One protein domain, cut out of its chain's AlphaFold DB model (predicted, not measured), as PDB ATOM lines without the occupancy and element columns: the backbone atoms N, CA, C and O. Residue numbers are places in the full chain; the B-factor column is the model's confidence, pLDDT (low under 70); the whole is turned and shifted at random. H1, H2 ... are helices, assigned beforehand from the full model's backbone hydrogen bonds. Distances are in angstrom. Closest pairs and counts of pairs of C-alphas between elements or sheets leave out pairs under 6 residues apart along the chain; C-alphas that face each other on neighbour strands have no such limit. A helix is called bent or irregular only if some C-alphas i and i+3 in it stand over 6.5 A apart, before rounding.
ATOM      1  N   ALA A 110      33.743  10.849 -28.809       84.00
ATOM      2  CA  ALA A 110      34.818  11.521 -28.080       84.00
ATOM      3  C   ALA A 110      35.533  12.552 -28.961       84.00
ATOM      4  O   ALA A 110      35.843  13.650 -28.498       84.00
ATOM      5  N   ARG A 111      35.733  12.237 -30.243       82.44
ATOM      6  CA  ARG A 111      36.289  13.173 -31.220       82.44
ATOM      7  C   ARG A 111      35.405  14.416 -31.367       82.44
ATOM      8  O   ARG A 111      35.879  15.519 -31.117       82.44
ATOM      9  N   ALA A 112      34.115  14.232 -31.646       75.75
ATOM     10  CA  ALA A 112      33.178  15.334 -31.867       75.75
ATOM     11  C   ALA A 112      32.864  16.156 -30.600       75.75
ATOM     12  O   ALA A 112      32.718  17.374 -30.667       75.75
ATOM     13  N   CYS A 113      32.734  15.503 -29.442       75.56
ATOM     14  CA  CYS A 113      32.289  16.151 -28.206       75.56
ATOM     15  C   CYS A 113      33.426  16.699 -27.338       75.56
ATOM     16  O   CYS A 113      33.169  17.628 -26.571       75.56
ATOM     17  N   LEU A 114      34.635  16.126 -27.409       78.25
ATOM     18  CA  LEU A 114      35.737  16.455 -26.494       78.25
ATOM     19  C   LEU A 114      36.942  17.081 -27.198       78.25
ATOM     20  O   LEU A 114      37.540  17.999 -26.648       78.25
ATOM     21  N   LEU A 115      37.319  16.578 -28.378       77.38
ATOM     22  CA  LEU A 115      38.590  16.943 -29.019       77.38
ATOM     23  C   LEU A 115      38.438  18.040 -30.080       77.38
ATOM     24  O   LEU A 115      39.249  18.958 -30.107       77.38
ATOM     25  N   ASP A 116      37.394  17.972 -30.906       69.50
ATOM     26  CA  ASP A 116      37.173  18.913 -32.017       69.50
ATOM     27  C   ASP A 116      36.316  20.128 -31.613       69.50
ATOM     28  O   ASP A 116      36.084  21.038 -32.408       69.50
ATOM     29  N   ARG A 117      35.805  20.154 -30.376       61.09
ATOM     30  CA  ARG A 117      34.926  21.220 -29.891       61.09
ATOM     31  C   ARG A 117      35.740  22.420 -29.401       61.09
ATOM     32  O   ARG A 117      36.521  22.291 -28.455       61.09
ATOM     33  N   ASP A 118      35.479  23.599 -29.973       49.66
ATOM     34  CA  ASP A 118      36.047  24.870 -29.505       49.66
ATOM     35  C   ASP A 118      35.793  25.051 -27.997       49.66
ATOM     36  O   ASP A 118      34.646  25.108 -27.538       49.66
ATOM     37  N   HIS A 119      36.878  25.150 -27.225       43.72
ATOM     38  CA  HIS A 119      36.937  25.137 -25.754       43.72
ATOM     39  C   HIS A 119      36.263  26.339 -25.050       43.72
ATOM     40  O   HIS A 119      36.436  26.549 -23.853       43.72
ATOM     41  N   HIS A 120      35.468  27.145 -25.756       38.59
ATOM     42  CA  HIS A 120      34.854  28.367 -25.226       38.59
ATOM     43  C   HIS A 120      33.498  28.158 -24.516       38.59
ATOM     44  O   HIS A 120      32.762  29.125 -24.323       38.59
ATOM     45  N   TRP A 121      33.139  26.927 -24.121       44.06
ATOM     46  CA  TRP A 121      31.801  26.599 -23.602       44.06
ATOM     47  C   TRP A 121      31.821  25.905 -22.236       44.06
ATOM     48  O   TRP A 121      32.568  24.961 -22.003       44.06
ATOM     49  N   THR A 122      30.911  26.335 -21.360       40.47
ATOM     50  CA  THR A 122      30.523  25.649 -20.123       40.47
ATOM     51  C   THR A 122      29.890  24.282 -20.416       40.47
ATOM     52  O   THR A 122      29.013  24.165 -21.274       40.47
ATOM     53  N   GLY A 123      30.310  23.255 -19.665       54.38
ATOM     54  CA  GLY A 123      29.707  21.915 -19.677       54.38
ATOM     55  C   GLY A 123      30.549  20.818 -20.335       54.38
ATOM     56  O   GLY A 123      30.022  20.068 -21.158       54.38
ATOM     57  N   LEU A 124      31.835  20.703 -19.979       60.66
ATOM     58  CA  LEU A 124      32.560  19.446 -20.187       60.66
ATOM     59  C   LEU A 124      31.806  18.310 -19.461       60.66
ATOM     60  O   LEU A 124      31.274  18.551 -18.372       60.66
ATOM     61  N   PRO A 125      31.739  17.085 -20.022       70.81
ATOM     62  CA  PRO A 125      31.198  15.947 -19.288       70.81
ATOM     63  C   PRO A 125      32.003  15.746 -18.013       70.81
ATOM     64  O   PRO A 125      33.223  15.928 -18.030       70.81
ATOM     65  N   ASP A 126      31.334  15.384 -16.923       77.56
ATOM     66  CA  ASP A 126      32.016  15.149 -15.657       77.56
ATOM     67  C   ASP A 126      33.079  14.036 -15.777       77.56
ATOM     68  O   ASP A 126      33.097  13.214 -16.705       77.56
ATOM     69  N   ALA A 127      33.998  14.011 -14.811       82.69
ATOM     70  CA  ALA A 127      35.085  13.041 -14.795       82.69
ATOM     71  C   ALA A 127      34.587  11.584 -14.743       82.69
ATOM     72  O   ALA A 127      35.292  10.684 -15.195       82.69
ATOM     73  N   GLU A 128      33.397  11.306 -14.201       85.56
ATOM     74  CA  GLU A 128      32.836   9.949 -14.148       85.56
ATOM     75  C   GLU A 128      32.395   9.458 -15.525       85.56
ATOM     76  O   GLU A 128      32.760   8.347 -15.924       85.56
ATOM     77  N   VAL A 129      31.689  10.299 -16.282       83.94
ATOM     78  CA  VAL A 129      31.296  10.017 -17.664       83.94
ATOM     79  C   VAL A 129      32.539   9.706 -18.484       83.94
ATOM     80  O   VAL A 129      32.610   8.654 -19.120       83.94
ATOM     81  N   LEU A 130      33.560  10.559 -18.410       85.44
ATOM     82  CA  LEU A 130      34.810  10.369 -19.144       85.44
ATOM     83  C   LEU A 130      35.526   9.067 -18.751       85.44
ATOM     84  O   LEU A 130      35.912   8.292 -19.633       85.44
ATOM     85  N   ARG A 131      35.631   8.763 -17.449       89.00
ATOM     86  CA  ARG A 131      36.190   7.490 -16.952       89.00
ATOM     87  C   ARG A 131      35.418   6.271 -17.465       89.00
ATOM     88  O   ARG A 131      36.029   5.243 -17.747       89.00
ATOM     89  N   GLY A 132      34.101   6.378 -17.651       88.31
ATOM     90  CA  GLY A 132      33.266   5.327 -18.242       88.31
ATOM     91  C   GLY A 132      33.411   5.169 -19.765       88.31
ATOM     92  O   GLY A 132      33.083   4.115 -20.321       88.31
ATOM     93  N   VAL A 133      33.886   6.196 -20.477       89.06
ATOM     94  CA  VAL A 133      34.126   6.136 -21.931       89.06
ATOM     95  C   VAL A 133      35.515   5.599 -22.251       89.06
ATOM     96  O   VAL A 133      35.638   4.745 -23.125       89.06
ATOM     97  N   VAL A 134      36.550   6.044 -21.533       92.56
ATOM     98  CA  VAL A 134      37.962   5.752 -21.848       92.56
ATOM     99  C   VAL A 134      38.266   4.267 -22.124       92.56
ATOM    100  O   VAL A 134      38.924   3.994 -23.130       92.56
ATOM    101  N   PRO A 135      37.781   3.282 -21.336       92.56
ATOM    102  CA  PRO A 135      38.072   1.867 -21.592       92.56
ATOM    103  C   PRO A 135      37.507   1.349 -22.925       92.56
ATOM    104  O   PRO A 135      38.008   0.358 -23.471       92.56
ATOM    105  N   ARG A 136      36.460   2.015 -23.439       92.56
ATOM    106  CA  ARG A 136      35.752   1.687 -24.685       92.56
ATOM    107  C   ARG A 136      36.392   2.315 -25.922       92.56
ATOM    108  O   ARG A 136      36.107   1.842 -27.018       92.56
ATOM    109  N   LEU A 137      37.248   3.327 -25.752       91.88
ATOM    110  CA  LEU A 137      37.961   3.974 -26.853       91.88
ATOM    111  C   LEU A 137      38.964   3.000 -27.475       91.88
ATOM    112  O   LEU A 137      39.778   2.380 -26.772       91.88
ATOM    113  N   ARG A 138      38.873   2.842 -28.794       91.44
ATOM    114  CA  ARG A 138      39.715   1.941 -29.588       91.44
ATOM    115  C   ARG A 138      40.777   2.707 -30.357       91.44
ATOM    116  O   ARG A 138      41.870   2.175 -30.548       91.44
ATOM    117  N   ASP A 139      40.484   3.941 -30.760       93.19
ATOM    118  CA  ASP A 139      41.451   4.806 -31.421       93.19
ATOM    119  C   ASP A 139      42.466   5.331 -30.393       93.19
ATOM    120  O   ASP A 139      42.122   5.960 -29.387       93.19
ATOM    121  N   ALA A 140      43.746   5.045 -30.632       90.75
ATOM    122  CA  ALA A 140      44.819   5.415 -29.714       90.75
ATOM    123  C   ALA A 140      44.995   6.940 -29.590       90.75
ATOM    124  O   ALA A 140      45.305   7.427 -28.502       90.75
ATOM    125  N   GLY A 141      44.780   7.696 -30.673       90.31
ATOM    126  CA  GLY A 141      44.876   9.155 -30.680       90.31
ATOM    127  C   GLY A 141      43.727   9.804 -29.913       90.31
ATOM    128  O   GLY A 141      43.966  10.670 -29.071       90.31
ATOM    129  N   VAL A 142      42.499   9.325 -30.128       88.94
ATOM    130  CA  VAL A 142      41.311   9.786 -29.393       88.94
ATOM    131  C   VAL A 142      41.461   9.479 -27.905       88.94
ATOM    132  O   VAL A 142      41.311  10.368 -27.066       88.94
ATOM    133  N   ARG A 143      41.852   8.246 -27.559       94.12
ATOM    134  CA  ARG A 143      42.105   7.853 -26.168       94.12
ATOM    135  C   ARG A 143      43.173   8.722 -25.508       94.12
ATOM    136  O   ARG A 143      42.964   9.170 -24.381       94.12
ATOM    137  N   ARG A 144      44.298   8.970 -26.187       94.31
ATOM    138  CA  ARG A 144      45.355   9.865 -25.693       94.31
ATOM    139  C   ARG A 144      44.804  11.260 -25.413       94.31
ATOM    140  O   ARG A 144      45.061  11.788 -24.337       94.31
ATOM    141  N   GLY A 145      44.040  11.835 -26.342       88.75
ATOM    142  CA  GLY A 145      43.435  13.157 -26.172       88.75
ATOM    143  C   GLY A 145      42.549  13.235 -24.927       88.75
ATOM    144  O   GLY A 145      42.727  14.121 -24.094       88.75
ATOM    145  N   VAL A 146      41.665  12.249 -24.740       90.12
ATOM    146  CA  VAL A 146      40.753  12.202 -23.584       90.12
ATOM    147  C   VAL A 146      41.506  11.998 -22.265       90.12
ATOM    148  O   VAL A 146      41.210  12.670 -21.279       90.12
ATOM    149  N   LEU A 147      42.505  11.110 -22.227       92.56
ATOM    150  CA  LEU A 147      43.341  10.912 -21.037       92.56
ATOM    151  C   LEU A 147      44.151  12.171 -20.693       92.56
ATOM    152  O   LEU A 147      44.236  12.536 -19.523       92.56
ATOM    153  N   ALA A 148      44.712  12.859 -21.690       89.31
ATOM    154  CA  ALA A 148      45.444  14.104 -21.480       89.31
ATOM    155  C   ALA A 148      44.540  15.215 -20.925       89.31
ATOM    156  O   ALA A 148      44.941  15.928 -20.004       89.31
ATOM    157  N   MET A 149      43.309  15.319 -21.433       86.69
ATOM    158  CA  MET A 149      42.288  16.226 -20.910       86.69
ATOM    159  C   MET A 149      41.947  15.899 -19.448       86.69
ATOM    160  O   MET A 149      41.923  16.799 -18.618       86.69
ATOM    161  N   LEU A 150      41.770  14.619 -19.095       87.88
ATOM    162  CA  LEU A 150      41.520  14.211 -17.707       87.88
ATOM    163  C   LEU A 150      42.669  14.583 -16.753       87.88
ATOM    164  O   LEU A 150      42.401  15.012 -15.634       87.88
ATOM    165  N   VAL A 151      43.936  14.468 -17.175       86.75
ATOM    166  CA  VAL A 151      45.079  14.902 -16.344       86.75
ATOM    167  C   VAL A 151      45.058  16.417 -16.105       86.75
ATOM    168  O   VAL A 151      45.359  16.867 -14.997       86.75
ATOM    169  N   ARG A 152      44.744  17.203 -17.143       80.88
ATOM    170  CA  ARG A 152      44.837  18.673 -17.121       80.88
ATOM    171  C   ARG A 152      43.640  19.332 -16.437       80.88
ATOM    172  O   ARG A 152      43.843  20.143 -15.541       80.88
ATOM    173  N   GLU A 153      42.428  18.931 -16.813       74.44
ATOM    174  CA  GLU A 153      41.171  19.586 -16.418       74.44
ATOM    175  C   GLU A 153      40.532  18.961 -15.168       74.44
ATOM    176  O   GLU A 153      39.905  19.650 -14.369       74.44
ATOM    177  N   TYR A 154      40.716  17.652 -14.967       67.56
ATOM    178  CA  TYR A 154      40.057  16.867 -13.910       67.56
ATOM    179  C   TYR A 154      41.053  16.195 -12.970       67.56
ATOM    180  O   TYR A 154      40.762  15.154 -12.396       67.56
ATOM    181  N   GLY A 155      42.256  16.755 -12.848       70.69
ATOM    182  CA  GLY A 155      43.418  16.100 -12.250       70.69
ATOM    183  C   GLY A 155      43.356  15.827 -10.742       70.69
ATOM    184  O   GLY A 155      44.400  15.899 -10.103       70.69
ATOM    185  N   ASP A 156      42.196  15.541 -10.152       83.81
ATOM    186  CA  ASP A 156      42.066  15.020  -8.795       83.81
ATOM    187  C   ASP A 156      42.757  13.647  -8.635       83.81
ATOM    188  O   ASP A 156      43.129  12.973  -9.602       83.81
ATOM    189  N   ALA A 157      42.963  13.224  -7.387       86.94
ATOM    190  CA  ALA A 157      43.717  12.010  -7.089       86.94
ATOM    191  C   ALA A 157      43.052  10.726  -7.623       86.94
ATOM    192  O   ALA A 157      43.758   9.803  -8.029       86.94
ATOM    193  N   ASP A 158      41.721  10.649  -7.642       89.88
ATOM    194  CA  ASP A 158      40.988   9.464  -8.097       89.88
ATOM    195  C   ASP A 158      41.045   9.347  -9.621       89.88
ATOM    196  O   ASP A 158      41.313   8.268 -10.165       89.88
ATOM    197  N   THR A 159      40.871  10.471 -10.311       91.19
ATOM    198  CA  THR A 159      41.019  10.595 -11.758       91.19
ATOM    199  C   THR A 159      42.443  10.236 -12.186       91.19
ATOM    200  O   THR A 159      42.624   9.414 -13.085       91.19
ATOM    201  N   LEU A 160      43.475  10.735 -11.499       92.44
ATOM    202  CA  LEU A 160      44.865  10.382 -11.811       92.44
ATOM    203  C   LEU A 160      45.182   8.903 -11.545       92.44
ATOM    204  O   LEU A 160      45.888   8.285 -12.344       92.44
ATOM    205  N   ARG A 161      44.646   8.297 -10.474       93.50
ATOM    206  CA  ARG A 161      44.807   6.852 -10.222       93.50
ATOM    207  C   ARG A 161      44.147   6.012 -11.311       93.50
ATOM    208  O   ARG A 161      44.726   5.015 -11.744       93.50
ATOM    209  N   PHE A 162      42.973   6.425 -11.787       94.88
ATOM    210  CA  PHE A 162      42.328   5.797 -12.937       94.88
ATOM    211  C   PHE A 162      43.214   5.877 -14.189       94.88
ATOM    212  O   PHE A 162      43.457   4.857 -14.831       94.88
ATOM    213  N   ILE A 163      43.748   7.060 -14.505       94.19
ATOM    214  CA  ILE A 163      44.622   7.260 -15.670       94.19
ATOM    215  C   ILE A 163      45.894   6.416 -15.549       94.19
ATOM    216  O   ILE A 163      46.304   5.799 -16.526       94.19
ATOM    217  N   ALA A 164      46.490   6.318 -14.357       93.38
ATOM    218  CA  ALA A 164      47.650   5.463 -14.113       93.38
ATOM    219  C   ALA A 164      47.338   3.972 -14.347       93.38
ATOM    220  O   ALA A 164      48.133   3.264 -14.968       93.38
ATOM    221  N   ALA A 165      46.165   3.493 -13.919       95.19
ATOM    222  CA  ALA A 165      45.720   2.127 -14.196       95.19
ATOM    223  C   ALA A 165      45.487   1.892 -15.700       95.19
ATOM    224  O   ALA A 165      45.873   0.855 -16.243       95.19
ATOM    225  N   GLU A 166      44.897   2.866 -16.391       95.38
ATOM    226  CA  GLU A 166      44.707   2.828 -17.840       95.38
ATOM    227  C   GLU A 166      46.035   2.852 -18.606       95.38
ATOM    228  O   GLU A 166      46.206   2.117 -19.581       95.38
ATOM    229  N   GLN A 167      47.002   3.635 -18.138       95.44
ATOM    230  CA  GLN A 167      48.354   3.670 -18.677       95.44
ATOM    231  C   GLN A 167      49.070   2.324 -18.496       95.44
ATOM    232  O   GLN A 167      49.734   1.860 -19.418       95.44
ATOM    233  N   ALA A 168      48.900   1.657 -17.351       94.75
ATOM    234  CA  ALA A 168      49.472   0.330 -17.113       94.75
ATOM    235  C   ALA A 168      48.866  -0.750 -18.029       94.75
ATOM    236  O   ALA A 168      49.563  -1.671 -18.449       94.75
ATOM    237  N   ARG A 169      47.572  -0.636 -18.363       94.25
ATOM    238  CA  ARG A 169      46.877  -1.563 -19.275       94.25
ATOM    239  C   ARG A 169      47.251  -1.350 -20.738       94.25
ATOM    240  O   ARG A 169      47.363  -2.317 -21.487       94.25
ATOM    241  N   ARG A 170      47.358  -0.091 -21.164       94.75
ATOM    242  CA  ARG A 170      47.649   0.297 -22.550       94.75
ATOM    243  C   ARG A 170      48.612   1.491 -22.535       94.75
ATOM    244  O   ARG A 170      48.133   2.633 -22.515       94.75
ATOM    245  N   PRO A 171      49.930   1.225 -22.528       95.12
ATOM    246  CA  PRO A 171      50.943   2.264 -22.418       95.12
ATOM    247  C   PRO A 171      50.897   3.258 -23.578       95.12
ATOM    248  O   PRO A 171      50.929   2.869 -24.743       95.12
ATOM    249  N   ASP A 172      50.872   4.545 -23.245       95.94
ATOM    250  CA  ASP A 172      51.085   5.656 -24.169       95.94
ATOM    251  C   ASP A 172      52.189   6.586 -23.620       95.94
ATOM    252  O   ASP A 172      52.101   7.011 -22.464       95.94
ATOM    253  N   PRO A 173      53.248   6.897 -24.389       93.94
ATOM    254  CA  PRO A 173      54.371   7.692 -23.889       93.94
ATOM    255  C   PRO A 173      53.961   9.114 -23.483       93.94
ATOM    256  O   PRO A 173      54.451   9.621 -22.482       93.94
ATOM    257  N   VAL A 174      52.996   9.730 -24.178       92.94
ATOM    258  CA  VAL A 174      52.535  11.090 -23.858       92.94
ATOM    259  C   VAL A 174      51.822  11.110 -22.508       92.94
ATOM    260  O   VAL A 174      52.008  12.025 -21.710       92.94
ATOM    261  N   ILE A 175      51.022  10.081 -22.218       94.12
ATOM    262  CA  ILE A 175      50.344   9.959 -20.921       94.12
ATOM    263  C   ILE A 175      51.340   9.630 -19.805       94.12
ATOM    264  O   ILE A 175      51.203  10.160 -18.704       94.12
ATOM    265  N   ALA A 176      52.360   8.807 -20.079       93.62
ATOM    266  CA  ALA A 176      53.439   8.562 -19.124       93.62
ATOM    267  C   ALA A 176      54.149   9.868 -18.733       93.62
ATOM    268  O   ALA A 176      54.344  10.115 -17.544       93.62
ATOM    269  N   ASP A 177      54.462  10.717 -19.713       90.31
ATOM    270  CA  ASP A 177      55.097  12.015 -19.481       90.31
ATOM    271  C   ASP A 177      54.190  12.955 -18.677       90.31
ATOM    272  O   ASP A 177      54.640  13.584 -17.717       90.31
ATOM    273  N   LEU A 178      52.889  12.994 -18.988       89.88
ATOM    274  CA  LEU A 178      51.912  13.777 -18.225       89.88
ATOM    275  C   LEU A 178      51.796  13.309 -16.766       89.88
ATOM    276  O   LEU A 178      51.771  14.138 -15.857       89.88
ATOM    277  N   LEU A 179      51.776  11.996 -16.517       91.06
ATOM    278  CA  LEU A 179      51.780  11.431 -15.161       91.06
ATOM    279  C   LEU A 179      53.124  11.621 -14.441       91.06
ATOM    280  O   LEU A 179      53.171  11.599 -13.211       91.06
ATOM    281  N   ALA A 180      54.212  11.818 -15.187       89.44
ATOM    282  CA  ALA A 180      55.529  12.125 -14.647       89.44
ATOM    283  C   ALA A 180      55.701  13.608 -14.276       89.44
ATOM    284  O   ALA A 180      56.695  13.965 -13.636       89.44
ATOM    285  N   THR A 181      54.755  14.479 -14.626       87.00
ATOM    286  CA  THR A 181      54.816  15.886 -14.219       87.00
ATOM    287  C   THR A 181      54.821  16.026 -12.690       87.00
ATOM    288  O   THR A 181      54.240  15.190 -11.981       87.00
TER     289      THR A 181
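What this domain is: This is residues 110 to 181 of the 436 residues of an uncharacterized protein of Sphingomonas adhaesiva (UniProt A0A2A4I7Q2). The longest helix, H3, is the core of a small up-and-down helical bundle: H2, H4 and H5 run lengthwise round it, and the short H1 packs on it at a steep tilt. Residues 116 to 123, in the link from H1 to H2, stick out as a loop. The printed part has 72 residues with five named helices, H1 to H5 in chain order, and no named strand: all helix. It is compact, with a radius of gyration of the C-alphas of 11.5 A, and spans 31 by 25 by 20 A.

How they stand to each other: H3, residues 140 to 153, is the hub, touching four helices. H2, residues 127 to 136, forms a hairpin with it at 17 degrees, closest at the C-alphas of Val 134 and Arg 143, 6.3 A apart. H4, residues 157 to 169, forms a hairpin with H3 at 21 degrees, closest at the C-alphas of Val 151 and Leu 160, 6.4 A. H2, H3 and H4 are an up-and-down bundle, each running against the one before. H5, residues 173 to 179, touches H3 at a shallow tilt of 15 degrees, the same way, closest at the C-alphas of Ala 148 and Ile 175, 6.4 A. H1, residues 110 to 115, touches residues 142 to 146 of H3 at a steep tilt of 47 degrees. Every O i to N i+4 pair is within hydrogen-bond range in H1, H3, H4 and H5, and 4 of 6 in H2.

Where its parts are: H3 is 19.8 A long, H4 18.5 A and H2 15.1 A. H2 is only just irregular, with C-alphas 132 and 135 6.8 A apart. C-alpha 110 is at (34.818, 11.521, -28.080) and C-alpha 179 at (51.780, 11.431, -15.161).

The domain as a whole: The C-alphas farthest apart, His 120 and Arg 169, are 32.8 A apart. The printed part has no cut. H1 to H2 is a long link. The pLDDT is under 70 at residues 116 to 124 and 154.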